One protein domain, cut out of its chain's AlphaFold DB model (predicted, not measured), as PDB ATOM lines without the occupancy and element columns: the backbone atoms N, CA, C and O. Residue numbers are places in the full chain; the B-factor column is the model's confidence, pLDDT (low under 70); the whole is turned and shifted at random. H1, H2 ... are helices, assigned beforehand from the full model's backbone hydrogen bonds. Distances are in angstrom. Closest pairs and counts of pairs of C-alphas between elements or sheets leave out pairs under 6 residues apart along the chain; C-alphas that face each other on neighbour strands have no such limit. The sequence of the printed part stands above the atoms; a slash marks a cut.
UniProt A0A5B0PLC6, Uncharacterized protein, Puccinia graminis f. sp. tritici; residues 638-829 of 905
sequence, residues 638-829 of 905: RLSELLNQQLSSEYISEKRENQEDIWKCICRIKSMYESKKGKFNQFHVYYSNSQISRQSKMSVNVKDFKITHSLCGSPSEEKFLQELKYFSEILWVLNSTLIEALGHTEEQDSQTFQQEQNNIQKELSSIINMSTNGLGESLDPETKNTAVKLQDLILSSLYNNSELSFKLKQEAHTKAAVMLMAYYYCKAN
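This is residues 638 to 829 of the 905 residues of an uncharacterized protein of Puccinia graminis f. sp. tritici (UniProt A0A5B0PLC6). The long helices H6 and H9 cross in the core, H8 folds back beside H9 as a hairpin, and H7 packs on H6, H8 and H9. Shorter helices surround them, H1 on H8, H2 on H9, H3 and H4 on H6, with H5 at the rim. The printed part has 192 residues with nine named helices, H1 to H9 in chain order, and no named strand: all helix, mostly crossed. It is compact, radius of gyration of the C-alphas 16.8 A, spanning 46 by 41 by 35 A.

H1, residues 639 to 647, touches residues 785 to 793 alone of H8, residues 781 to 798, closest C-alphas Ser 640 and Thr 786, 5.2 A. H2, residues 656 to 667, touches H9, residues 806 to 828, with residues 663 to 667 alone, closest C-alphas Cys 667 and Thr 814, 6.0 A. H3, residues 669 to 677, and H4, residues 682 to 695, touch H6, residues 717 to 741; the closest C-alphas are Lys 670 and Val 733, 6.1 A, and Ser 688 and Ser 728, 6.9 A. H5, residues 702 to 708, touches no helix. H6 touches H9 at a steep tilt of 58 degrees, closest C-alphas Leu 731 and Ala 817, 5.3 A. H6 and H7, residues 750 to 768, form a hairpin, as do H8 and H9. Every O i to N i+4 pair is within hydrogen-bond range in H1, H4, H6, H7, H8 and H9, against 6 of 8 in H2, 4 of 5 in H3 and 1 of 3 in H5, where 1 of 4 O i to N i+3 pairs is.

H1 begins at C-alpha 639 (29.254, -29.126, 13.499). H6 measures 35.9 A and H9 32.4 A, ending at C-alpha 828 (16.901, -21.854, 11.222).

The printed part has no cut. The H7 to H8 link is long. Residues 678 to 716 are among the 74 under pLDDT 70.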
ATOM      1  N   ARG A 638      30.016 -29.248   9.326       68.62
ATOM      2  CA  ARG A 638      30.780 -30.218  10.108       68.62
ATOM      3  C   ARG A 638      30.574 -30.042  11.613       68.62
ATOM      4  O   ARG A 638      31.409 -30.507  12.379       68.62
ATOM      5  N   LEU A 639      29.491 -29.412  12.076       71.62
ATOM      6  CA  LEU A 639      29.254 -29.126  13.499       71.62
ATOM      7  C   LEU A 639      29.378 -30.380  14.381       71.62
ATOM      8  O   LEU A 639      30.031 -30.332  15.416       71.62
ATOM      9  N   SER A 640      28.862 -31.531  13.937       68.31
ATOM     10  CA  SER A 640      28.991 -32.816  14.652       68.31
ATOM     11  C   SER A 640      30.439 -33.346  14.725       68.31
ATOM     12  O   SER A 640      30.809 -34.001  15.701       68.31
ATOM     13  N   GLU A 641      31.275 -33.038  13.726       73.88
ATOM     14  CA  GLU A 641      32.711 -33.361  13.681       73.88
ATOM     15  C   GLU A 641      33.537 -32.353  14.500       73.88
ATOM     16  O   GLU A 641      34.442 -32.745  15.229       73.88
ATOM     17  N   LEU A 642      33.198 -31.063  14.442       70.81
ATOM     18  CA  LEU A 642      33.829 -30.008  15.236       70.81
ATOM     19  C   LEU A 642      33.531 -30.181  16.728       70.81
ATOM     20  O   LEU A 642      34.443 -30.039  17.538       70.81
ATOM     21  N   LEU A 643      32.305 -30.566  17.097       74.31
ATOM     22  CA  LEU A 643      31.977 -30.958  18.468       74.31
ATOM     23  C   LEU A 643      32.811 -32.174  18.902       74.31
ATOM     24  O   LEU A 643      33.420 -32.117  19.964       74.31
ATOM     25  N   ASN A 644      32.962 -33.212  18.065       69.94
ATOM     26  CA  ASN A 644      33.885 -34.322  18.364       69.94
ATOM     27  C   ASN A 644      35.336 -33.835  18.572       69.94
ATOM     28  O   ASN A 644      36.002 -34.279  19.504       69.94
ATOM     29  N   GLN A 645      35.824 -32.909  17.738       69.94
ATOM     30  CA  GLN A 645      37.174 -32.334  17.840       69.94
ATOM     31  C   GLN A 645      37.359 -31.402  19.053       69.94
ATOM     32  O   GLN A 645      38.494 -31.175  19.457       69.94
ATOM     33  N   GLN A 646      36.290 -30.831  19.620       65.38
ATOM     34  CA  GLN A 646      36.349 -30.063  20.875       65.38
ATOM     35  C   GLN A 646      36.143 -30.935  22.124       65.38
ATOM     36  O   GLN A 646      36.595 -30.548  23.199       65.38
ATOM     37  N   LEU A 647      35.477 -32.088  21.996       58.00
ATOM     38  CA  LEU A 647      35.244 -33.042  23.087       58.00
ATOM     39  C   LEU A 647      36.393 -34.059  23.253       58.00
ATOM     40  O   LEU A 647      36.584 -34.571  24.353       58.00
ATOM     41  N   SER A 648      37.167 -34.348  22.200       53.78
ATOM     42  CA  SER A 648      38.338 -35.235  22.280       53.78
ATOM     43  C   SER A 648      39.592 -34.504  22.768       53.78
ATOM     44  O   SER A 648      40.046 -33.534  22.159       53.78
ATOM     45  N   SER A 649      40.193 -35.010  23.846       42.50
ATOM     46  CA  SER A 649      41.411 -34.468  24.459       42.50
ATOM     47  C   SER A 649      42.696 -34.731  23.659       42.50
ATOM     48  O   SER A 649      43.682 -34.020  23.848       42.50
ATOM     49  N   GLU A 650      42.710 -35.721  22.762       38.53
ATOM     50  CA  GLU A 650      43.939 -36.169  22.084       38.53
ATOM     51  C   GLU A 650      44.330 -35.307  20.871       38.53
ATOM     52  O   GLU A 650      45.506 -35.228  20.521       38.53
ATOM     53  N   TYR A 651      43.389 -34.593  20.243       38.62
ATOM     54  CA  TYR A 651      43.635 -33.862  18.983       38.62
ATOM     55  C   TYR A 651      44.260 -32.455  19.167       38.62
ATOM     56  O   TYR A 651      44.250 -31.621  18.261       38.62
ATOM     57  N   ILE A 652      44.787 -32.149  20.359       43.81
ATOM     58  CA  ILE A 652      45.058 -30.772  20.827       43.81
ATOM     59  C   ILE A 652      46.507 -30.295  20.531       43.81
ATOM     60  O   ILE A 652      46.880 -29.158  20.840       43.81
ATOM     61  N   SER A 653      47.360 -31.122  19.921       43.09
ATOM     62  CA  SER A 653      48.791 -30.835  19.697       43.09
ATOM     63  C   SER A 653      49.097 -29.929  18.486       43.09
ATOM     64  O   SER A 653      49.579 -28.814  18.670       43.09
ATOM     65  N   GLU A 654      48.840 -30.378  17.254       39.62
ATOM     66  CA  GLU A 654      49.584 -29.902  16.063       39.62
ATOM     67  C   GLU A 654      49.128 -28.585  15.402       39.62
ATOM     68  O   GLU A 654      49.845 -28.053  14.558       39.62
ATOM     69  N   LYS A 655      47.947 -28.034  15.720       49.34
ATOM     70  CA  LYS A 655      47.380 -26.859  15.001       49.34
ATOM     71  C   LYS A 655      47.160 -25.621  15.876       49.34
ATOM     72  O   LYS A 655      46.400 -24.725  15.504       49.34
ATOM     73  N   ARG A 656      47.800 -25.579  17.047       49.09
ATOM     74  CA  ARG A 656      47.410 -24.693  18.154       49.09
ATOM     75  C   ARG A 656      47.575 -23.199  17.857       49.09
ATOM     76  O   ARG A 656      46.604 -22.463  17.991       49.09
ATOM     77  N   GLU A 657      48.748 -22.756  17.403       48.06
ATOM     78  CA  GLU A 657      49.117 -21.326  17.342       48.06
ATOM     79  C   GLU A 657      48.110 -20.461  16.558       48.06
ATOM     80  O   GLU A 657      47.558 -19.498  17.091       48.06
ATOM     81  N   ASN A 658      47.778 -20.859  15.324       60.12
ATOM     82  CA  ASN A 658      46.827 -20.132  14.475       60.12
ATOM     83  C   ASN A 658      45.354 -20.239  14.929       60.12
ATOM     84  O   ASN A 658      44.521 -19.464  14.460       60.12
ATOM     85  N   GLN A 659      45.000 -21.189  15.804       65.75
ATOM     86  CA  GLN A 659      43.639 -21.310  16.353       65.75
ATOM     87  C   GLN A 659      43.475 -20.599  17.700       65.75
ATOM     88  O   GLN A 659      42.401 -20.065  17.983       65.75
ATOM     89  N   GLU A 660      44.521 -20.554  18.522       69.19
ATOM     90  CA  GLU A 660      44.475 -19.911  19.836       69.19
ATOM     91  C   GLU A 660      44.215 -18.403  19.696       69.19
ATOM     92  O   GLU A 660      43.384 -17.839  20.406       69.19
ATOM     93  N   ASP A 661      44.835 -17.754  18.708       79.69
ATOM     94  CA  ASP A 661      44.612 -16.335  18.405       79.69
ATOM     95  C   ASP A 661      43.220 -16.036  17.823       79.69
ATOM     96  O   ASP A 661      42.685 -14.941  18.043       79.69
ATOM     97  N   ILE A 662      42.582 -17.015  17.169       85.75
ATOM     98  CA  ILE A 662      41.176 -16.915  16.757       85.75
ATOM     99  C   ILE A 662      40.283 -16.836  17.999       85.75
ATOM    100  O   ILE A 662      39.539 -15.863  18.162       85.75
ATOM    101  N   TRP A 663      40.399 -17.797  18.917       89.56
ATOM    102  CA  TRP A 663      39.563 -17.836  20.120       89.56
ATOM    103  C   TRP A 663      39.867 -16.688  21.091       89.56
ATOM    104  O   TRP A 663      38.927 -16.029  21.540       89.56
ATOM    105  N   LYS A 664      41.140 -16.332  21.320       88.88
ATOM    106  CA  LYS A 664      41.536 -15.128  22.087       88.88
ATOM    107  C   LYS A 664      40.905 -13.850  21.532       88.88
ATOM    108  O   LYS A 664      40.568 -12.948  22.300       88.88
ATOM    109  N   CYS A 665      40.760 -13.736  20.210       89.88
ATOM    110  CA  CYS A 665      40.122 -12.583  19.583       89.88
ATOM    111  C   CYS A 665      38.600 -12.581  19.789       89.88
ATOM    112  O   CYS A 665      38.052 -11.538  20.148       89.88
ATOM    113  N   ILE A 666      37.933 -13.726  19.611       93.56
ATOM    114  CA  ILE A 666      36.476 -13.853  19.790       93.56
ATOM    115  C   ILE A 666      36.086 -13.630  21.263       93.56
ATOM    116  O   ILE A 666      35.159 -12.873  21.539       93.56
ATOM    117  N   CYS A 667      36.846 -14.162  22.228       92.88
ATOM    118  CA  CYS A 667      36.597 -13.943  23.664       92.88
ATOM    119  C   CYS A 667      36.613 -12.452  24.052       92.88
ATOM    120  O   CYS A 667      35.849 -12.015  24.913       92.88
ATOM    121  N   ARG A 668      37.462 -11.647  23.395       92.81
ATOM    122  CA  ARG A 668      37.565 -10.195  23.625       92.81
ATOM    123  C   ARG A 668      36.364  -9.406  23.089       92.81
ATOM    124  O   ARG A 668      36.260  -8.222  23.396       92.81
ATOM    125  N   ILE A 669      35.457 -10.011  22.317       93.62
ATOM    126  CA  ILE A 669      34.283  -9.306  21.776       93.62
ATOM    127  C   ILE A 669      33.398  -8.759  22.908       93.62
ATOM    128  O   ILE A 669      32.951  -7.621  22.792       93.62
ATOM    129  N   LYS A 670      33.242  -9.471  24.042       90.56
ATOM    130  CA  LYS A 670      32.471  -8.972  25.204       90.56
ATOM    131  C   LYS A 670      32.998  -7.621  25.712       90.56
ATOM    132  O   LYS A 670      32.257  -6.645  25.736       90.56
ATOM    133  N   SER A 671      34.293  -7.528  26.015       89.31
ATOM    134  CA  SER A 671      34.901  -6.293  26.533       89.31
ATOM    135  C   SER A 671      35.094  -5.199  25.469       89.31
ATOM    136  O   SER A 671      35.092  -4.008  25.790       89.31
ATOM    137  N   MET A 672      35.208  -5.560  24.185       90.19
ATOM    138  CA  MET A 672      35.189  -4.589  23.077       90.19
ATOM    139  C   MET A 672      33.780  -4.051  22.776       90.19
ATOM    140  O   MET A 672      33.663  -2.947  22.254       90.19
ATOM    141  N   TYR A 673      32.718  -4.794  23.098       86.81
ATOM    142  CA  TYR A 673      31.335  -4.312  23.041       86.81
ATOM    143  C   TYR A 673      31.051  -3.372  24.215       86.81
ATOM    144  O   TYR A 673      30.629  -2.236  24.006       86.81
ATOM    145  N   GLU A 674      31.382  -3.803  25.437       85.81
ATOM    146  CA  GLU A 674      31.171  -3.037  26.674       85.81
ATOM    147  C   GLU A 674      31.923  -1.693  26.688       85.81
ATOM    148  O   GLU A 674      31.420  -0.706  27.219       85.81
ATOM    149  N   SER A 675      33.102  -1.613  26.058       83.94
ATOM    150  CA  SER A 675      33.846  -0.349  25.920       83.94
ATOM    151  C   SER A 675      33.335   0.573  24.805       83.94
ATOM    152  O   SER A 675      33.668   1.757  24.806       83.94
ATOM    153  N   LYS A 676      32.520   0.069  23.865       81.12
ATOM    154  CA  LYS A 676      31.957   0.842  22.739       81.12
ATOM    155  C   LYS A 676      30.513   1.285  22.948       81.12
ATOM    156  O   LYS A 676      30.168   2.390  22.546       81.12
ATOM    157  N   LYS A 677      29.675   0.418  23.522       76.50
ATOM    158  CA  LYS A 677      28.236   0.660  23.741       76.50
ATOM    159  C   LYS A 677      27.879   0.906  25.211       76.50
ATOM    160  O   LYS A 677      26.709   1.075  25.535       76.50
ATOM    161  N   GLY A 678      28.882   0.952  26.088       69.06
ATOM    162  CA  GLY A 678      28.702   1.031  27.534       69.06
ATOM    163  C   GLY A 678      28.461  -0.336  28.175       69.06
ATOM    164  O   GLY A 678      28.381  -1.369  27.507       69.06
ATOM    165  N   LYS A 679      28.362  -0.347  29.510       61.66
ATOM    166  CA  LYS A 679      28.051  -1.565  30.272       61.66
ATOM    167  C   LYS A 679      26.695  -2.135  29.852       61.66
ATOM    168  O   LYS A 679      25.789  -1.398  29.484       61.66
ATOM    169  N   PHE A 680      26.565  -3.454  29.978       58.91
ATOM    170  CA  PHE A 680      25.359  -4.215  29.663       58.91
ATOM    171  C   PHE A 680      24.101  -3.568  30.282       58.91
ATOM    172  O   PHE A 680      23.936  -3.564  31.504       58.91
ATOM    173  N   ASN A 681      23.247  -2.975  29.439       55.78
ATOM    174  CA  ASN A 681      22.103  -2.166  29.866       55.78
ATOM    175  C   ASN A 681      21.147  -2.936  30.788       55.78
ATOM    176  O   ASN A 681      20.932  -4.140  30.621       55.78
ATOM    177  N   GLN A 682      20.490  -2.216  31.708       48.53
ATOM    178  CA  GLN A 682      19.514  -2.793  32.644       48.53
ATOM    179  C   GLN A 682      18.411  -3.597  31.939       48.53
ATOM    180  O   GLN A 682      17.956  -4.598  32.483       48.53
ATOM    181  N   PHE A 683      18.033  -3.225  30.710       49.88
ATOM    182  CA  PHE A 683      17.088  -3.982  29.884       49.88
ATOM    183  C   PHE A 683      17.590  -5.396  29.543       49.88
ATOM    184  O   PHE A 683      16.854  -6.363  29.734       49.88
ATOM    185  N   HIS A 684      18.850  -5.553  29.114       56.50
ATOM    186  CA  HIS A 684      19.432  -6.878  28.870       56.50
ATOM    187  C   HIS A 684      19.569  -7.674  30.170       56.50
ATOM    188  O   HIS A 684      19.301  -8.871  30.189       56.50
ATOM    189  N   VAL A 685      19.955  -7.014  31.270       52.78
ATOM    190  CA  VAL A 685      20.064  -7.659  32.587       52.78
ATOM    191  C   VAL A 685      18.696  -8.159  33.054       52.78
ATOM    192  O   VAL A 685      18.589  -9.307  33.471       52.78
ATOM    193  N   TYR A 686      17.640  -7.350  32.929       53.12
ATOM    194  CA  TYR A 686      16.266  -7.750  33.238       53.12
ATOM    195  C   TYR A 686      15.795  -8.890  32.330       53.12
ATOM    196  O   TYR A 686      15.272  -9.886  32.828       53.12
ATOM    197  N   TYR A 687      16.025  -8.795  31.017       54.28
ATOM    198  CA  TYR A 687      15.613  -9.832  30.077       54.28
ATOM    199  C   TYR A 687      16.328 -11.165  30.342       54.28
ATOM    200  O   TYR A 687      15.650 -12.174  30.552       54.28
ATOM    201  N   SER A 688      17.661 -11.168  30.437       53.34
ATOM    202  CA  SER A 688      18.446 -12.357  30.788       53.34
ATOM    203  C   SER A 688      18.032 -12.914  32.150       53.34
ATOM    204  O   SER A 688      17.701 -14.092  32.229       53.34
ATOM    205  N   ASN A 689      17.932 -12.086  33.199       57.84
ATOM    206  CA  ASN A 689      17.447 -12.534  34.509       57.84
ATOM    207  C   ASN A 689      16.033 -13.143  34.417       57.84
ATOM    208  O   ASN A 689      15.760 -14.129  35.097       57.84
ATOM    209  N   SER A 690      15.135 -12.604  33.580       59.59
ATOM    210  CA  SER A 690      13.770 -13.125  33.407       59.59
ATOM    211  C   SER A 690      13.729 -14.472  32.679       59.59
ATOM    212  O   SER A 690      12.903 -15.319  33.016       59.59
ATOM    213  N   GLN A 691      14.634 -14.699  31.718       57.31
ATOM    214  CA  GLN A 691      14.749 -15.982  31.026       57.31
ATOM    215  C   GLN A 691      15.464 -17.017  31.891       57.31
ATOM    216  O   GLN A 691      14.969 -18.133  32.001       57.31
ATOM    217  N   ILE A 692      16.515 -16.639  32.621       59.47
ATOM    218  CA  ILE A 692      17.158 -17.491  33.634       59.47
ATOM    219  C   ILE A 692      16.146 -17.866  34.729       59.47
ATOM    220  O   ILE A 692      16.044 -19.030  35.093       59.47
ATOM    221  N   SER A 693      15.296 -16.929  35.169       57.38
ATOM    222  CA  SER A 693      14.201 -17.189  36.125       57.38
ATOM    223  C   SER A 693      13.049 -18.029  35.560       57.38
ATOM    224  O   SER A 693      12.179 -18.457  36.320       57.38
ATOM    225  N   ARG A 694      12.990 -18.245  34.239       57.78
ATOM    226  CA  ARG A 694      12.095 -19.223  33.597       57.78
ATOM    227  C   ARG A 694      12.797 -20.569  33.441       57.78
ATOM    228  O   ARG A 694      12.191 -21.586  33.751       57.78
ATOM    229  N   GLN A 695      14.067 -20.562  33.048       55.91
ATOM    230  CA  GLN A 695      14.936 -21.735  32.926       55.91
ATOM    231  C   GLN A 695      15.213 -22.420  34.272       55.91
ATOM    232  O   GLN A 695      15.421 -23.620  34.270       55.91
ATOM    233  N   SER A 696      15.186 -21.700  35.401       53.34
ATOM    234  CA  SER A 696      15.317 -22.280  36.749       53.34
ATOM    235  C   SER A 696      13.990 -22.755  37.351       53.34
ATOM    236  O   SER A 696      13.976 -23.650  38.189       53.34
ATOM    237  N   LYS A 697      12.859 -22.167  36.928       52.06
ATOM    238  CA  LYS A 697      11.507 -22.606  37.325       52.06
ATOM    239  C   LYS A 697      11.007 -23.784  36.497       52.06
ATOM    240  O   LYS A 697      10.247 -24.605  37.001       52.06
ATOM    241  N   MET A 698      11.434 -23.881  35.240       48.00
ATOM    242  CA  MET A 698      11.492 -25.163  34.553       48.00
ATOM    243  C   MET A 698      12.514 -26.021  35.288       48.00
ATOM    244  O   MET A 698      13.650 -25.606  35.487       48.00
ATOM    245  N   SER A 699      12.106 -27.210  35.722       45.62
ATOM    246  CA  SER A 699      12.993 -28.127  36.423       45.62
ATOM    247  C   SER A 699      14.010 -28.721  35.446       45.62
ATOM    248  O   SER A 699      13.809 -29.831  34.947       45.62
ATOM    249  N   VAL A 700      15.111 -28.000  35.198       50.31
ATOM    250  CA  VAL A 700      16.357 -28.597  34.697       50.31
ATOM    251  C   VAL A 700      16.622 -29.793  35.595       50.31
ATOM    252  O   VAL A 700      16.802 -29.623  36.804       50.31
ATOM    253  N   ASN A 701      16.592 -31.009  35.046       49.78
ATOM    254  CA  ASN A 701      16.696 -32.191  35.889       49.78
ATOM    255  C   ASN A 701      18.166 -32.469  36.232       49.78
ATOM    256  O   ASN A 701      18.781 -33.433  35.784       49.78
ATOM    257  N   VAL A 702      18.736 -31.596  37.071       47.94
ATOM    258  CA  VAL A 702      20.092 -31.694  37.640       47.94
ATOM    259  C   VAL A 702      20.281 -33.031  38.378       47.94
ATOM    260  O   VAL A 702      21.407 -33.487  38.559       47.94
ATOM    261  N   LYS A 703      19.186 -33.699  38.773       43.50
ATOM    262  CA  LYS A 703      19.196 -35.058  39.330       43.50
ATOM    263  C   LYS A 703      19.456 -36.143  38.281       43.50
ATOM    264  O   LYS A 703      20.117 -37.112  38.627       43.50
ATOM    265  N   ASP A 704      19.025 -35.968  37.030       45.47
ATOM    266  CA  ASP A 704      19.309 -36.914  35.937       45.47
ATOM    267  C   ASP A 704      20.731 -36.714  35.401       45.47
ATOM    268  O   ASP A 704      21.461 -37.682  35.201       45.47
ATOM    269  N   PHE A 705      21.181 -35.463  35.240       44.88
ATOM    270  CA  PHE A 705      22.546 -35.179  34.764       44.88
ATOM    271  C   PHE A 705      23.633 -35.633  35.763       44.88
ATOM    272  O   PHE A 705      24.752 -35.960  35.373       44.88
ATOM    273  N   LYS A 706      23.275 -35.749  37.052       45.28
ATOM    274  CA  LYS A 706      24.079 -36.408  38.100       45.28
ATOM    275  C   LYS A 706      24.289 -37.915  37.893       45.28
ATOM    276  O   LYS A 706      25.123 -38.486  38.589       45.28
ATOM    277  N   ILE A 707      23.536 -38.562  37.001       43.28
ATOM    278  CA  ILE A 707      23.612 -40.009  36.744       43.28
ATOM    279  C   ILE A 707      24.544 -40.309  35.560       43.28
ATOM    280  O   ILE A 707      25.256 -41.308  35.591       43.28
ATOM    281  N   THR A 708      24.577 -39.451  34.533       43.34
ATOM    282  CA  THR A 708      25.401 -39.667  33.328       43.34
ATOM    283  C   THR A 708      26.839 -39.166  33.458       43.34
ATOM    284  O   THR A 708      27.740 -39.792  32.906       43.34
ATOM    285  N   HIS A 709      27.083 -38.080  34.202       43.94
ATOM    286  CA  HIS A 709      28.430 -37.534  34.396       43.94
ATOM    287  C   HIS A 709      28.876 -37.639  35.856       43.94
ATOM    288  O   HIS A 709      28.429 -36.885  36.719       43.94
ATOM    289  N   SER A 710      29.841 -38.524  36.115       39.84
ATOM    290  CA  SER A 710      30.497 -38.753  37.413       39.84
ATOM    291  C   SER A 710      31.464 -37.628  37.833       39.84
ATOM    292  O   SER A 710      32.514 -37.868  38.431       39.84
ATOM    293  N   LEU A 711      31.127 -36.375  37.515       43.66
ATOM    294  CA  LEU A 711      31.941 -35.203  37.826       43.66
ATOM    295  C   LEU A 711      31.917 -34.915  39.334       43.66
ATOM    296  O   LEU A 711      30.860 -34.771  39.950       43.66
ATOM    297  N   CYS A 712      33.109 -34.842  39.928       39.44
ATOM    298  CA  CYS A 712      33.286 -34.743  41.371       39.44
ATOM    299  C   CYS A 712      32.700 -33.434  41.933       39.44
ATOM    300  O   CYS A 712      33.136 -32.342  41.568       39.44
ATOM    301  N   GLY A 713      31.728 -33.578  42.842       48.69
ATOM    302  CA  GLY A 713      31.013 -32.491  43.512       48.69
ATOM    303  C   GLY A 713      30.066 -31.728  42.583       48.69
ATOM    304  O   GLY A 713      30.506 -31.015  41.690       48.69
ATOM    305  N   SER A 714      28.752 -31.780  42.816       52.56
ATOM    306  CA  SER A 714      27.850 -30.848  42.122       52.56
ATOM    307  C   SER A 714      28.061 -29.427  42.652       52.56
ATOM    308  O   SER A 714      28.012 -29.264  43.875       52.56
ATOM    309  N   PRO A 715      28.241 -28.400  41.796       58.88
ATOM    310  CA  PRO A 715      28.240 -27.016  42.259       58.88
ATOM    311  C   PRO A 715      26.893 -26.663  42.902       58.88
ATOM    312  O   PRO A 715      25.882 -27.328  42.657       58.88
ATOM    313  N   SER A 716      26.868 -25.606  43.717       69.75
ATOM    314  CA  SER A 716      25.606 -25.060  44.215       69.75
ATOM    315  C   SER A 716      24.728 -24.598  43.048       69.75
ATOM    316  O   SER A 716      25.227 -24.143  42.016       69.75
ATOM    317  N   GLU A 717      23.411 -24.690  43.229       70.94
ATOM    318  CA  GLU A 717      22.424 -24.198  42.261       70.94
ATOM    319  C   GLU A 717      22.677 -22.722  41.921       70.94
ATOM    320  O   GLU A 717      22.687 -22.337  40.756       70.94
ATOM    321  N   GLU A 718      23.027 -21.920  42.930       74.69
ATOM    322  CA  GLU A 718      23.447 -20.530  42.763       74.69
ATOM    323  C   GLU A 718      24.669 -20.378  41.838       74.69
ATOM    324  O   GLU A 718      24.628 -19.570  40.911       74.69
ATOM    325  N   LYS A 719      25.734 -21.175  42.023       78.25
ATOM    326  CA  LYS A 719      26.927 -21.138  41.156       78.25
ATOM    327  C   LYS A 719      26.578 -21.523  39.715       78.25
ATOM    328  O   LYS A 719      27.050 -20.869  38.790       78.25
ATOM    329  N   PHE A 720      25.720 -22.526  39.513       80.31
ATOM    330  CA  PHE A 720      25.226 -22.880  38.176       80.31
ATOM    331  C   PHE A 720      24.444 -21.722  37.532       80.31
ATOM    332  O   PHE A 720      24.690 -21.391  36.374       80.31
ATOM    333  N   LEU A 721      23.557 -21.053  38.277       78.56
ATOM    334  CA  LEU A 721      22.798 -19.899  37.781       78.56
ATOM    335  C   LEU A 721      23.692 -18.679  37.488       78.56
ATOM    336  O   LEU A 721      23.421 -17.942  36.537       78.56
ATOM    337  N   GLN A 722      24.772 -18.476  38.250       81.69
ATOM    338  CA  GLN A 722      25.775 -17.435  37.987       81.69
ATOM    339  C   GLN A 722      26.562 -17.707  36.689       81.69
ATOM    340  O   GLN A 722      26.661 -16.814  35.843       81.69
ATOM    341  N   GLU A 723      27.063 -18.930  36.484       84.94
ATOM    342  CA  GLU A 723      27.777 -19.303  35.248       84.94
ATOM    343  C   GLU A 723      26.816 -19.289  34.036       84.94
ATOM    344  O   GLU A 723      27.159 -18.745  32.984       84.94
ATOM    345  N   LEU A 724      25.564 -19.753  34.191       84.44
ATOM    346  CA  LEU A 724      24.517 -19.684  33.155       84.44
ATOM    347  C   LEU A 724      24.174 -18.239  32.772       84.44
ATOM    348  O   LEU A 724      23.964 -17.940  31.591       84.44
ATOM    349  N   LYS A 725      24.161 -17.317  33.742       83.81
ATOM    350  CA  LYS A 725      24.014 -15.886  33.467       83.81
ATOM    351  C   LYS A 725      25.178 -15.355  32.637       83.81
ATOM    352  O   LYS A 725      24.945 -14.705  31.619       83.81
ATOM    353  N   TYR A 726      26.412 -15.654  33.036       86.56
ATOM    354  CA  TYR A 726      27.608 -15.190  32.333       86.56
ATOM    355  C   TYR A 726      27.705 -15.761  30.905       86.56
ATOM    356  O   TYR A 726      27.988 -15.019  29.960       86.56
ATOM    357  N   PHE A 727      27.356 -17.037  30.717       89.75
ATOM    358  CA  PHE A 727      27.171 -17.651  29.401       89.75
ATOM    359  C   PHE A 727      26.109 -16.916  28.565       89.75
ATOM    360  O   PHE A 727      26.346 -16.599  27.399       89.75
ATOM    361  N   SER A 728      24.957 -16.589  29.162       87.12
ATOM    362  CA  SER A 728      23.861 -15.892  28.471       87.12
ATOM    363  C   SER A 728      24.248 -14.470  28.037       87.12
ATOM    364  O   SER A 728      23.853 -14.037  26.954       87.12
ATOM    365  N   GLU A 729      25.060 -13.760  28.831       87.19
ATOM    366  CA  GLU A 729      25.653 -12.470  28.445       87.19
ATOM    367  C   GLU A 729      26.633 -12.611  27.268       87.19
ATOM    368  O   GLU A 729      26.591 -11.805  26.337       87.19
ATOM    369  N   ILE A 730      27.501 -13.632  27.278       91.44
ATOM    370  CA  ILE A 730      28.428 -13.921  26.168       91.44
ATOM    371  C   ILE A 730      27.646 -14.209  24.880       91.44
ATOM    372  O   ILE A 730      27.920 -13.590  23.849       91.44
ATOM    373  N   LEU A 731      26.644 -15.094  24.948       93.38
ATOM    374  CA  LEU A 731      25.782 -15.444  23.818       93.38
ATOM    375  C   LEU A 731      25.068 -14.209  23.249       93.38
ATOM    376  O   LEU A 731      25.088 -14.000  22.037       93.38
ATOM    377  N   TRP A 732      24.493 -13.367  24.117       91.06
ATOM    378  CA  TRP A 732      23.830 -12.128  23.704       91.06
ATOM    379  C   TRP A 732      24.790 -11.185  22.975       91.06
ATOM    380  O   TRP A 732      24.452 -10.718  21.890       91.06
ATOM    381  N   VAL A 733      25.985 -10.914  23.517       91.94
ATOM    382  CA  VAL A 733      26.933  -9.977  22.881       91.94
ATOM    383  C   VAL A 733      27.447 -10.505  21.543       91.94
ATOM    384  O   VAL A 733      27.461  -9.754  20.565       91.94
ATOM    385  N   LEU A 734      27.836 -11.782  21.465       95.38
ATOM    386  CA  LEU A 734      28.279 -12.384  20.205       95.38
ATOM    387  C   LEU A 734      27.174 -12.273  19.144       95.38
ATOM    388  O   LEU A 734      27.432 -11.808  18.032       95.38
ATOM    389  N   ASN A 735      25.933 -12.590  19.516       95.31
ATOM    390  CA  ASN A 735      24.780 -12.478  18.633       95.31
ATOM    391  C   ASN A 735      24.465 -11.021  18.237       95.31
ATOM    392  O   ASN A 735      24.248 -10.758  17.057       95.31
ATOM    393  N   SER A 736      24.557 -10.059  19.164       92.12
ATOM    394  CA  SER A 736      24.424  -8.620  18.872       92.12
ATOM    395  C   SER A 736      25.425  -8.173  17.811       92.12
ATOM    396  O   SER A 736      25.058  -7.495  16.855       92.12
ATOM    397  N   THR A 737      26.693  -8.567  17.960       93.31
ATOM    398  CA  THR A 737      27.765  -8.163  17.033       93.31
ATOM    399  C   THR A 737      27.652  -8.836  15.666       93.31
ATOM    400  O   THR A 737      28.089  -8.258  14.672       93.31
ATOM    401  N   LEU A 738      27.025 -10.015  15.593       95.75
ATOM    402  CA  LEU A 738      26.703 -10.675  14.331       95.75
ATOM    403  C   LEU A 738      25.515 -10.006  13.623       95.75
ATOM    404  O   LEU A 738      25.614  -9.733  12.431       95.75
ATOM    405  N   ILE A 739      24.431  -9.685  14.338       94.81
ATOM    406  CA  ILE A 739      23.270  -8.962  13.783       94.81
ATOM    407  C   ILE A 739      23.702  -7.576  13.259       94.81
ATOM    408  O   ILE A 739      23.337  -7.194  12.147       94.81
ATOM    409  N   GLU A 740      24.576  -6.882  13.997       92.31
ATOM    410  CA  GLU A 740      25.194  -5.623  13.562       92.31
ATOM    411  C   GLU A 740      26.076  -5.809  12.317       92.31
ATOM    412  O   GLU A 740      25.968  -5.041  11.362       92.31
ATOM    413  N   ALA A 741      26.887  -6.871  12.252       92.81
ATOM    414  CA  ALA A 741      27.665  -7.186  11.054       92.81
ATOM    415  C   ALA A 741      26.800  -7.553   9.830       92.81
ATOM    416  O   ALA A 741      27.242  -7.347   8.700       92.81
ATOM    417  N   LEU A 742      25.583  -8.066  10.042       93.62
ATOM    418  CA  LEU A 742      24.603  -8.409   9.003       93.62
ATOM    419  C   LEU A 742      23.732  -7.215   8.555       93.62
ATOM    420  O   LEU A 742      22.881  -7.394   7.687       93.62
ATOM    421  N   GLY A 743      23.957  -6.009   9.091       92.38
ATOM    422  CA  GLY A 743      23.331  -4.766   8.615       92.38
ATOM    423  C   GLY A 743      22.270  -4.146   9.531       92.38
ATOM    424  O   GLY A 743      21.671  -3.147   9.142       92.38
ATOM    425  N   HIS A 744      22.042  -4.684  10.736       90.56
ATOM    426  CA  HIS A 744      20.956  -4.236  11.619       90.56
ATOM    427  C   HIS A 744      21.458  -3.802  12.995       90.56
ATOM    428  O   HIS A 744      22.147  -4.555  13.680       90.56
ATOM    429  N   THR A 745      21.092  -2.596  13.431       86.06
ATOM    430  CA  THR A 745      21.573  -2.036  14.703       86.06
ATOM    431  C   THR A 745      20.450  -1.911  15.728       86.06
ATOM    432  O   THR A 745      19.293  -1.669  15.386       86.06
ATOM    433  N   GLU A 746      20.793  -2.070  17.007       82.50
ATOM    434  CA  GLU A 746      19.840  -2.011  18.121       82.50
ATOM    435  C   GLU A 746      19.102  -0.663  18.201       82.50
ATOM    436  O   GLU A 746      17.930  -0.625  18.575       82.50
ATOM    437  N   GLU A 747      19.760   0.433  17.808       80.69
ATOM    438  CA  GLU A 747      19.192   1.783  17.856       80.69
ATOM    439  C   GLU A 747      18.156   2.039  16.746       80.69
ATOM    440  O   GLU A 747      17.305   2.911  16.904       80.69
ATOM    441  N   GLN A 748      18.222   1.302  15.628       76.75
ATOM    442  CA  GLN A 748      17.329   1.484  14.473       76.75
ATOM    443  C   GLN A 748      16.265   0.386  14.349       76.75
ATOM    444  O   GLN A 748      15.130   0.673  13.985       76.75
ATOM    445  N   ASP A 749      16.630  -0.866  14.632       79.88
ATOM    446  CA  ASP A 749      15.835  -2.061  14.316       79.88
ATOM    447  C   ASP A 749      15.399  -2.812  15.583       79.88
ATOM    448  O   ASP A 749      15.313  -4.041  15.595       79.88
ATOM    449  N   SER A 750      15.163  -2.078  16.674       79.19
ATOM    450  CA  SER A 750      15.036  -2.601  18.044       79.19
ATOM    451  C   SER A 750      14.106  -3.815  18.190       79.19
ATOM    452  O   SER A 750      14.495  -4.794  18.826       79.19
ATOM    453  N   GLN A 751      12.926  -3.815  17.560       86.12
ATOM    454  CA  GLN A 751      11.992  -4.951  17.576       86.12
ATOM    455  C   GLN A 751      12.582  -6.201  16.902       86.12
ATOM    456  O   GLN A 751      12.570  -7.286  17.483       86.12
ATOM    457  N   THR A 752      13.128  -6.054  15.694       86.75
ATOM    458  CA  THR A 752      13.741  -7.139  14.910       86.75
ATOM    459  C   THR A 752      15.006  -7.675  15.586       86.75
ATOM    460  O   THR A 752      15.208  -8.887  15.681       86.75
ATOM    461  N   PHE A 753      15.825  -6.775  16.129       88.31
ATOM    462  CA  PHE A 753      17.026  -7.088  16.898       88.31
ATOM    463  C   PHE A 753      16.686  -7.894  18.161       88.31
ATOM    464  O   PHE A 753      17.265  -8.956  18.404       88.31
ATOM    465  N   GLN A 754      15.685  -7.448  18.929       85.88
ATOM    466  CA  GLN A 754      15.155  -8.207  20.062       85.88
ATOM    467  C   GLN A 754      14.561  -9.546  19.615       85.88
ATOM    468  O   GLN A 754      14.769 -10.544  20.295       85.88
ATOM    469  N   GLN A 755      13.864  -9.622  18.478       89.38
ATOM    470  CA  GLN A 755      13.267 -10.870  17.997       89.38
ATOM    471  C   GLN A 755      14.312 -11.967  17.743       89.38
ATOM    472  O   GLN A 755      14.102 -13.094  18.198       89.38
ATOM    473  N   GLU A 756      15.448 -11.671  17.104       91.25
ATOM    474  CA  GLU A 756      16.500 -12.685  16.910       91.25
ATOM    475  C   GLU A 756      17.260 -13.030  18.196       91.25
ATOM    476  O   GLU A 756      17.569 -14.203  18.426       91.25
ATOM    477  N   GLN A 757      17.479 -12.066  19.095       89.94
ATOM    478  CA  GLN A 757      17.980 -12.378  20.439       89.94
ATOM    479  C   GLN A 757      17.007 -13.298  21.198       89.94
ATOM    480  O   GLN A 757      17.405 -14.281  21.825       89.94
ATOM    481  N   ASN A 758      15.704 -13.053  21.075       87.50
ATOM    482  CA  ASN A 758      14.665 -13.874  21.687       87.50
ATOM    483  C   ASN A 758      14.575 -15.264  21.043       87.50
ATOM    484  O   ASN A 758      14.183 -16.211  21.725       87.50
ATOM    485  N   ASN A 759      14.936 -15.413  19.765       90.31
ATOM    486  CA  ASN A 759      15.002 -16.707  19.091       90.31
ATOM    487  C   ASN A 759      16.181 -17.549  19.598       90.31
ATOM    488  O   ASN A 759      15.966 -18.692  20.002       90.31
ATOM    489  N   ILE A 760      17.400 -17.000  19.655       90.69
ATOM    490  CA  ILE A 760      18.567 -17.786  20.093       90.69
ATOM    491  C   ILE A 760      18.504 -18.153  21.585       90.69
ATOM    492  O   ILE A 760      18.897 -19.252  21.965       90.69
ATOM    493  N   GLN A 761      17.921 -17.294  22.428       86.56
ATOM    494  CA  GLN A 761      17.692 -17.602  23.847       86.56
ATOM    495  C   GLN A 761      16.607 -18.684  24.041       86.56
ATOM    496  O   GLN A 761      16.672 -19.470  24.990       86.56
ATOM    497  N   LYS A 762      15.635 -18.801  23.120       85.69
ATOM    498  CA  LYS A 762      14.714 -19.954  23.074       85.69
ATOM    499  C   LYS A 762      15.427 -21.227  22.623       85.69
ATOM    500  O   LYS A 762      15.160 -22.279  23.194       85.69
ATOM    501  N   GLU A 763      16.354 -21.145  21.667       88.88
ATOM    502  CA  GLU A 763      17.159 -22.301  21.250       88.88
ATOM    503  C   GLU A 763      18.074 -22.786  22.391       88.88
ATOM    504  O   GLU A 763      18.073 -23.977  22.684       88.88
ATOM    505  N   LEU A 764      18.742 -21.881  23.125       89.19
ATOM    506  CA  LEU A 764      19.473 -22.201  24.366       89.19
ATOM    507  C   LEU A 764      18.585 -22.957  25.365       89.19
ATOM    508  O   LEU A 764      18.960 -24.011  25.873       89.19
ATOM    509  N   SER A 765      17.386 -22.419  25.614       82.31
ATOM    510  CA  SER A 765      16.405 -23.018  26.526       82.31
ATOM    511  C   SER A 765      15.948 -24.401  26.053       82.31
ATOM    512  O   SER A 765      15.727 -25.280  26.880       82.31
ATOM    513  N   SER A 766      15.820 -24.599  24.738       84.19
ATOM    514  CA  SER A 766      15.444 -25.873  24.119       84.19
ATOM    515  C   SER A 766      16.560 -26.914  24.225       84.19
ATOM    516  O   SER A 766      16.274 -28.058  24.557       84.19
ATOM    517  N   ILE A 767      17.821 -26.516  24.011       85.75
ATOM    518  CA  ILE A 767      19.001 -27.393  24.087       85.75
ATOM    519  C   ILE A 767      19.293 -27.819  25.532       85.75
ATOM    520  O   ILE A 767      19.474 -29.004  25.789       85.75
ATOM    521  N   ILE A 768      19.296 -26.892  26.499       81.31
ATOM    522  CA  ILE A 768      19.555 -27.230  27.913       81.31
ATOM    523  C   ILE A 768      18.491 -28.193  28.462       81.31
ATOM    524  O   ILE A 768      18.837 -29.125  29.185       81.31
ATOM    525  N   ASN A 769      17.220 -28.002  28.093       75.38
ATOM    526  CA  ASN A 769      16.099 -28.819  28.569       75.38
ATOM    527  C   ASN A 769      15.792 -30.044  27.685       75.38
ATOM    528  O   ASN A 769      14.710 -30.625  27.805       75.38
ATOM    529  N   MET A 770      16.711 -30.472  26.812       74.38
ATOM    530  CA  MET A 770      16.563 -31.753  26.119       74.38
ATOM    531  C   MET A 770      16.665 -32.896  27.130       74.38
ATOM    532  O   MET A 770      17.725 -33.131  27.707       74.38
ATOM    533  N   SER A 771      15.579 -33.642  27.335       60.09
ATOM    534  CA  SER A 771      15.696 -34.977  27.919       60.09
ATOM    535  C   SER A 771      16.117 -35.959  26.827       60.09
ATOM    536  O   SER A 771      15.673 -35.866  25.678       60.09
ATOM    537  N   THR A 772      16.961 -36.927  27.182       53.28
ATOM    538  CA  THR A 772      17.489 -37.958  26.268       53.28
ATOM    539  C   THR A 772      16.382 -38.702  25.509       53.28
ATOM    540  O   THR A 772      16.531 -39.021  24.328       53.28
ATOM    541  N   ASN A 773      15.232 -38.887  26.162       45.91
ATOM    542  CA  ASN A 773      14.052 -39.555  25.618       45.91
ATOM    543  C   ASN A 773      13.038 -38.595  24.949       45.91
ATOM    544  O   ASN A 773      12.091 -39.062  24.325       45.91
ATOM    545  N   GLY A 774      13.196 -37.271  25.083       43.50
ATOM    546  CA  GLY A 774      12.140 -36.280  24.810       43.50
ATOM    547  C   GLY A 774      12.152 -35.601  23.437       43.50
ATOM    548  O   GLY A 774      11.186 -34.920  23.099       43.50
ATOM    549  N   LEU A 775      13.202 -35.764  22.622       45.94
ATOM    550  CA  LEU A 775      13.164 -35.282  21.233       45.94
ATOM    551  C   LEU A 775      12.246 -36.187  20.415       45.94
ATOM    552  O   LEU A 775      12.666 -37.281  20.020       45.94
ATOM    553  N   GLY A 776      11.028 -35.700  20.174       45.75
ATOM    554  CA  GLY A 776      10.001 -36.370  19.382       45.75
ATOM    555  C   GLY A 776      10.435 -36.694  17.951       45.75
ATOM    556  O   GLY A 776      11.387 -36.127  17.409       45.75
ATOM    557  N   GLU A 777       9.686 -37.604  17.335       44.31
ATOM    558  CA  GLU A 777      10.025 -38.378  16.127       44.31
ATOM    559  C   GLU A 777      10.208 -37.549  14.835       44.31
ATOM    560  O   GLU A 777      10.556 -38.085  13.787       44.31
ATOM    561  N   SER A 778       9.992 -36.233  14.900       50.38
ATOM    562  CA  SER A 778      10.046 -35.299  13.767       50.38
ATOM    563  C   SER A 778      11.462 -34.831  13.388       50.38
ATOM    564  O   SER A 778      11.686 -34.438  12.239       50.38
ATOM    565  N   LEU A 779      12.427 -34.860  14.316       57.62
ATOM    566  CA  LEU A 779      13.808 -34.446  14.033       57.62
ATOM    567  C   LEU A 779      14.617 -35.587  13.414       57.62
ATOM    568  O   LEU A 779      14.558 -36.726  13.873       57.62
ATOM    569  N   ASP A 780      15.425 -35.270  12.399       68.62
ATOM    570  CA  ASP A 780      16.318 -36.260  11.805       68.62
ATOM    571  C   ASP A 780      17.419 -36.707  12.800       68.62
ATOM    572  O   ASP A 780      17.807 -35.932  13.689       68.62
ATOM    573  N   PRO A 781      17.940 -37.947  12.680       69.69
ATOM    574  CA  PRO A 781      18.890 -38.492  13.650       69.69
ATOM    575  C   PRO A 781      20.203 -37.707  13.769       69.69
ATOM    576  O   PRO A 781      20.804 -37.691  14.843       69.69
ATOM    577  N   GLU A 782      20.651 -37.039  12.703       73.69
ATOM    578  CA  GLU A 782      21.901 -36.273  12.685       73.69
ATOM    579  C   GLU A 782      21.739 -34.937  13.424       73.69
ATOM    580  O   GLU A 782      22.562 -34.597  14.280       73.69
ATOM    581  N   THR A 783      20.627 -34.232  13.200       77.12
ATOM    582  CA  THR A 783      20.228 -33.038  13.959       77.12
ATOM    583  C   THR A 783      20.005 -33.363  15.441       77.12
ATOM    584  O   THR A 783      20.420 -32.575  16.295       77.12
ATOM    585  N   LYS A 784      19.403 -34.519  15.767       80.50
ATOM    586  CA  LYS A 784      19.214 -34.998  17.154       80.50
ATOM    587  C   LYS A 784      20.554 -35.298  17.841       80.50
ATOM    588  O   LYS A 784      20.798 -34.789  18.930       80.50
ATOM    589  N   ASN A 785      21.446 -36.043  17.189       82.38
ATOM    590  CA  ASN A 785      22.791 -36.358  17.691       82.38
ATOM    591  C   ASN A 785      23.635 -35.085  17.913       82.38
ATOM    592  O   ASN A 785      24.217 -34.884  18.979       82.38
ATOM    593  N   THR A 786      23.623 -34.170  16.941       85.00
ATOM    594  CA  THR A 786      24.338 -32.885  17.022       85.00
ATOM    595  C   THR A 786      23.827 -32.009  18.171       85.00
ATOM    596  O   THR A 786      24.625 -31.347  18.832       85.00
ATOM    597  N   ALA A 787      22.518 -32.029  18.447       86.38
ATOM    598  CA  ALA A 787      21.925 -31.281  19.554       86.38
ATOM    599  C   ALA A 787      22.335 -31.820  20.936       86.38
ATOM    600  O   ALA A 787      22.631 -31.020  21.820       86.38
ATOM    601  N   VAL A 788      22.430 -33.147  21.106       85.19
ATOM    602  CA  VAL A 788      22.914 -33.769  22.357       85.19
ATOM    603  C   VAL A 788      24.374 -33.392  22.619       85.19
ATOM    604  O   VAL A 788      24.675 -32.829  23.664       85.19
ATOM    605  N   LYS A 789      25.272 -33.545  21.636       86.38
ATOM    606  CA  LYS A 789      26.680 -33.117  21.785       86.38
ATOM    607  C   LYS A 789      26.831 -31.626  22.113       86.38
ATOM    608  O   LYS A 789      27.789 -31.219  22.769       86.38
ATOM    609  N   LEU A 790      25.916 -30.791  21.614       90.19
ATOM    610  CA  LEU A 790      25.882 -29.361  21.911       90.19
ATOM    611  C   LEU A 790      25.388 -29.095  23.342       90.19
ATOM    612  O   LEU A 790      25.951 -28.232  24.016       90.19
ATOM    613  N   GLN A 791      24.391 -29.844  23.819       88.25
ATOM    614  CA  GLN A 791      23.966 -29.846  25.220       88.25
ATOM    615  C   GLN A 791      25.136 -30.245  26.130       88.25
ATOM    616  O   GLN A 791      25.451 -29.497  27.054       88.25
ATOM    617  N   ASP A 792      25.844 -31.333  25.816       85.88
ATOM    618  CA  ASP A 792      27.015 -31.803  26.570       85.88
ATOM    619  C   ASP A 792      28.122 -30.740  26.630       85.88
ATOM    620  O   ASP A 792      28.671 -30.481  27.702       85.88
ATOM    621  N   LEU A 793      28.426 -30.069  25.510       88.38
ATOM    622  CA  LEU A 793      29.416 -28.987  25.465       88.38
ATOM    623  C   LEU A 793      28.986 -27.762  26.296       88.38
ATOM    624  O   LEU A 793      29.805 -27.200  27.029       88.38
ATOM    625  N   ILE A 794      27.717 -27.347  26.207       89.06
ATOM    626  CA  ILE A 794      27.181 -26.225  26.995       89.06
ATOM    627  C   ILE A 794      27.223 -26.574  28.485       89.06
ATOM    628  O   ILE A 794      27.802 -25.819  29.267       89.06
ATOM    629  N   LEU A 795      26.686 -27.727  28.884       85.75
ATOM    630  CA  LEU A 795      26.661 -28.153  30.282       85.75
ATOM    631  C   LEU A 795      28.078 -28.365  30.831       85.75
ATOM    632  O   LEU A 795      28.361 -27.900  31.931       85.75
ATOM    633  N   SER A 796      29.006 -28.934  30.055       84.75
ATOM    634  CA  SER A 796      30.424 -29.020  30.439       84.75
ATOM    635  C   SER A 796      31.049 -27.641  30.660       84.75
ATOM    636  O   SER A 796      31.828 -27.466  31.595       84.75
ATOM    637  N   SER A 797      30.692 -26.636  29.848       87.31
ATOM    638  CA  SER A 797      31.186 -25.267  30.045       87.31
ATOM    639  C   SER A 797      30.685 -24.653  31.363       87.31
ATOM    640  O   SER A 797      31.497 -24.090  32.093       87.31
ATOM    641  N   LEU A 798      29.410 -24.875  31.714       84.56
ATOM    642  CA  LEU A 798      28.760 -24.376  32.937       84.56
ATOM    643  C   LEU A 798      29.183 -25.126  34.214       84.56
ATOM    644  O   LEU A 798      29.308 -24.523  35.279       84.56
ATOM    645  N   TYR A 799      29.407 -26.440  34.125       76.56
ATOM    646  CA  TYR A 799      29.794 -27.295  35.254       76.56
ATOM    647  C   TYR A 799      31.317 -27.363  35.489       76.56
ATOM    648  O   TYR A 799      31.755 -28.086  36.387       76.56
ATOM    649  N   ASN A 800      32.135 -26.605  34.742       68.44
ATOM    650  CA  ASN A 800      33.596 -26.562  34.897       68.44
ATOM    651  C   ASN A 800      34.014 -26.093  36.304       68.44
ATOM    652  O   ASN A 800      34.042 -24.900  36.634       68.44
ATOM    653  N   ASN A 801      34.333 -27.071  37.152       56.16
ATOM    654  CA  ASN A 801      34.312 -26.893  38.601       56.16
ATOM    655  C   ASN A 801      35.669 -26.545  39.230       56.16
ATOM    656  O   ASN A 801      35.697 -26.102  40.377       56.16
ATOM    657  N   SER A 802      36.762 -26.737  38.491       49.97
ATOM    658  CA  SER A 802      38.149 -26.590  38.945       49.97
ATOM    659  C   SER A 802      38.656 -25.140  38.956       49.97
ATOM    660  O   SER A 802      38.007 -24.217  38.456       49.97
ATOM    661  N   GLU A 803      39.860 -24.955  39.503       55.19
ATOM    662  CA  GLU A 803      40.603 -23.694  39.694       55.19
ATOM    663  C   GLU A 803      41.100 -23.048  38.378       55.19
ATOM    664  O   GLU A 803      42.082 -22.305  38.343       55.19
ATOM    665  N   LEU A 804      40.422 -23.329  37.261       60.12
ATOM    666  CA  LEU A 804      40.703 -22.754  35.951       60.12
ATOM    667  C   LEU A 804      40.643 -21.227  36.015       60.12
ATOM    668  O   LEU A 804      39.628 -20.644  36.403       60.12
ATOM    669  N   SER A 805      41.716 -20.575  35.557       71.56
ATOM    670  CA  SER A 805      41.758 -19.114  35.470       71.56
ATOM    671  C   SER A 805      40.562 -18.571  34.677       71.56
ATOM    672  O   SER A 805      40.126 -19.179  33.696       71.56
ATOM    673  N   PHE A 806      40.073 -17.386  35.057       75.38
ATOM    674  CA  PHE A 806      38.916 -16.724  34.437       75.38
ATOM    675  C   PHE A 806      38.956 -16.719  32.895       75.38
ATOM    676  O   PHE A 806      37.933 -16.913  32.245       75.38
ATOM    677  N   LYS A 807      40.153 -16.582  32.305       77.75
ATOM    678  CA  LYS A 807      40.383 -16.624  30.851       77.75
ATOM    679  C   LYS A 807      39.944 -17.952  30.217       77.75
ATOM    680  O   LYS A 807      39.304 -17.936  29.173       77.75
ATOM    681  N   LEU A 808      40.255 -19.084  30.853       79.00
ATOM    682  CA  LEU A 808      39.920 -20.424  30.354       79.00
ATOM    683  C   LEU A 808      38.415 -20.705  30.472       79.00
ATOM    684  O   LEU A 808      37.821 -21.254  29.547       79.00
ATOM    685  N   LYS A 809      37.775 -20.247  31.558       82.69
ATOM    686  CA  LYS A 809      36.308 -20.283  31.699       82.69
ATOM    687  C   LYS A 809      35.605 -19.434  30.639       82.69
ATOM    688  O   LYS A 809      34.680 -19.907  29.982       82.69
ATOM    689  N   GLN A 810      36.074 -18.203  30.427       86.00
ATOM    690  CA  GLN A 810      35.569 -17.325  29.372       86.00
ATOM    691  C   GLN A 810      35.718 -17.971  27.985       86.00
ATOM    692  O   GLN A 810      34.793 -17.885  27.179       86.00
ATOM    693  N   GLU A 811      36.835 -18.649  27.706       87.62
ATOM    694  CA  GLU A 811      37.047 -19.350  26.435       87.62
ATOM    695  C   GLU A 811      36.103 -20.549  26.255       87.62
ATOM    696  O   GLU A 811      35.521 -20.697  25.179       87.62
ATOM    697  N   ALA A 812      35.878 -21.353  27.300       88.00
ATOM    698  CA  ALA A 812      34.932 -22.471  27.266       88.00
ATOM    699  C   ALA A 812      33.495 -22.002  26.972       88.00
ATOM    700  O   ALA A 812      32.870 -22.493  26.027       88.00
ATOM    701  N   HIS A 813      33.000 -20.997  27.705       90.56
ATOM    702  CA  HIS A 813      31.691 -20.389  27.437       90.56
ATOM    703  C   HIS A 813      31.617 -19.767  26.034       90.56
ATOM    704  O   HIS A 813      30.615 -19.935  25.342       90.56
ATOM    705  N   THR A 814      32.680 -19.094  25.578       92.94
ATOM    706  CA  THR A 814      32.738 -18.500  24.231       92.94
ATOM    707  C   THR A 814      32.626 -19.566  23.141       92.94
ATOM    708  O   THR A 814      31.828 -19.408  22.221       92.94
ATOM    709  N   LYS A 815      33.366 -20.677  23.247       91.81
ATOM    710  CA  LYS A 815      33.292 -21.796  22.291       91.81
ATOM    711  C   LYS A 815      31.894 -22.410  22.250       91.81
ATOM    712  O   LYS A 815      31.318 -22.531  21.170       91.81
ATOM    713  N   ALA A 816      31.326 -22.735  23.412       92.44
ATOM    714  CA  ALA A 816      29.989 -23.312  23.517       92.44
ATOM    715  C   ALA A 816      28.894 -22.368  22.969       92.44
ATOM    716  O   ALA A 816      28.024 -22.808  22.216       92.44
ATOM    717  N   ALA A 817      28.979 -21.061  23.246       95.38
ATOM    718  CA  ALA A 817      28.068 -20.058  22.691       95.38
ATOM    719  C   ALA A 817      28.188 -19.938  21.159       95.38
ATOM    720  O   ALA A 817      27.171 -19.892  20.469       95.38
ATOM    721  N   VAL A 818      29.406 -19.955  20.600       95.75
ATOM    722  CA  VAL A 818      29.623 -19.923  19.140       95.75
ATOM    723  C   VAL A 818      29.101 -21.191  18.454       95.75
ATOM    724  O   VAL A 818      28.508 -21.088  17.380       95.75
ATOM    725  N   MET A 819      29.253 -22.371  19.066       94.00
ATOM    726  CA  MET A 819      28.662 -23.616  18.546       94.00
ATOM    727  C   MET A 819      27.128 -23.579  18.573       94.00
ATOM    728  O   MET A 819      26.494 -23.998  17.606       94.00
ATOM    729  N   LEU A 820      26.526 -23.003  19.618       94.38
ATOM    730  CA  LEU A 820      25.078 -22.797  19.686       94.38
ATOM    731  C   LEU A 820      24.574 -21.811  18.625       94.38
ATOM    732  O   LEU A 820      23.551 -22.073  17.995       94.38
ATOM    733  N   MET A 821      25.294 -20.710  18.385       96.38
ATOM    734  CA  MET A 821      24.966 -19.785  17.295       96.38
ATOM    735  C   MET A 821      25.033 -20.485  15.935       96.38
ATOM    736  O   MET A 821      24.090 -20.374  15.156       96.38
ATOM    737  N   ALA A 822      26.101 -21.237  15.656       94.06
ATOM    738  CA  ALA A 822      26.247 -21.976  14.402       94.06
ATOM    739  C   ALA A 822      25.110 -22.998  14.200       94.06
ATOM    740  O   ALA A 822      24.501 -23.037  13.130       94.06
ATOM    741  N   TYR A 823      24.759 -23.753  15.247       92.75
ATOM    742  CA  TYR A 823      23.630 -24.687  15.228       92.75
ATOM    743  C   TYR A 823      22.297 -23.969  14.975       92.75
ATOM    744  O   TYR A 823      21.569 -24.363  14.064       92.75
ATOM    745  N   TYR A 824      21.995 -22.893  15.718       94.00
ATOM    746  CA  TYR A 824      20.779 -22.094  15.525       94.00
ATOM    747  C   TYR A 824      20.683 -21.566  14.089       94.00
ATOM    748  O   TYR A 824      19.687 -21.819  13.413       94.00
ATOM    749  N   TYR A 825      21.715 -20.874  13.602       94.25
ATOM    750  CA  TYR A 825      21.681 -20.212  12.300       94.25
ATOM    751  C   TYR A 825      21.635 -21.208  11.125       94.25
ATOM    752  O   TYR A 825      20.868 -20.981  10.185       94.25
ATOM    753  N   CYS A 826      22.349 -22.340  11.195       91.00
ATOM    754  CA  CYS A 826      22.237 -23.413  10.199       91.00
ATOM    755  C   CYS A 826      20.835 -24.049  10.197       91.00
ATOM    756  O   CYS A 826      20.184 -24.127   9.153       91.00
ATOM    757  N   LYS A 827      20.324 -24.439  11.372       88.25
ATOM    758  CA  LYS A 827      18.997 -25.058  11.544       88.25
ATOM    759  C   LYS A 827      17.845 -24.137  11.136       88.25
ATOM    760  O   LYS A 827      16.843 -24.611  10.610       88.25
ATOM    761  N   ALA A 828      17.966 -22.837  11.404       89.88
ATOM    762  CA  ALA A 828      16.901 -21.854  11.222       89.88
ATOM    763  C   ALA A 828      16.675 -21.423   9.765       89.88
ATOM    764  O   ALA A 828      15.541 -21.088   9.430       89.88
ATOM    765  N   ASN A 829      17.721 -21.401   8.930       91.00
ATOM    766  CA  ASN A 829      17.619 -21.197   7.481       91.00
ATOM    767  C   ASN A 829      18.876 -21.767   6.795       91.00
ATOM    768  O   ASN A 829      19.906 -21.092   6.683       91.00
TER     769      ASN A 829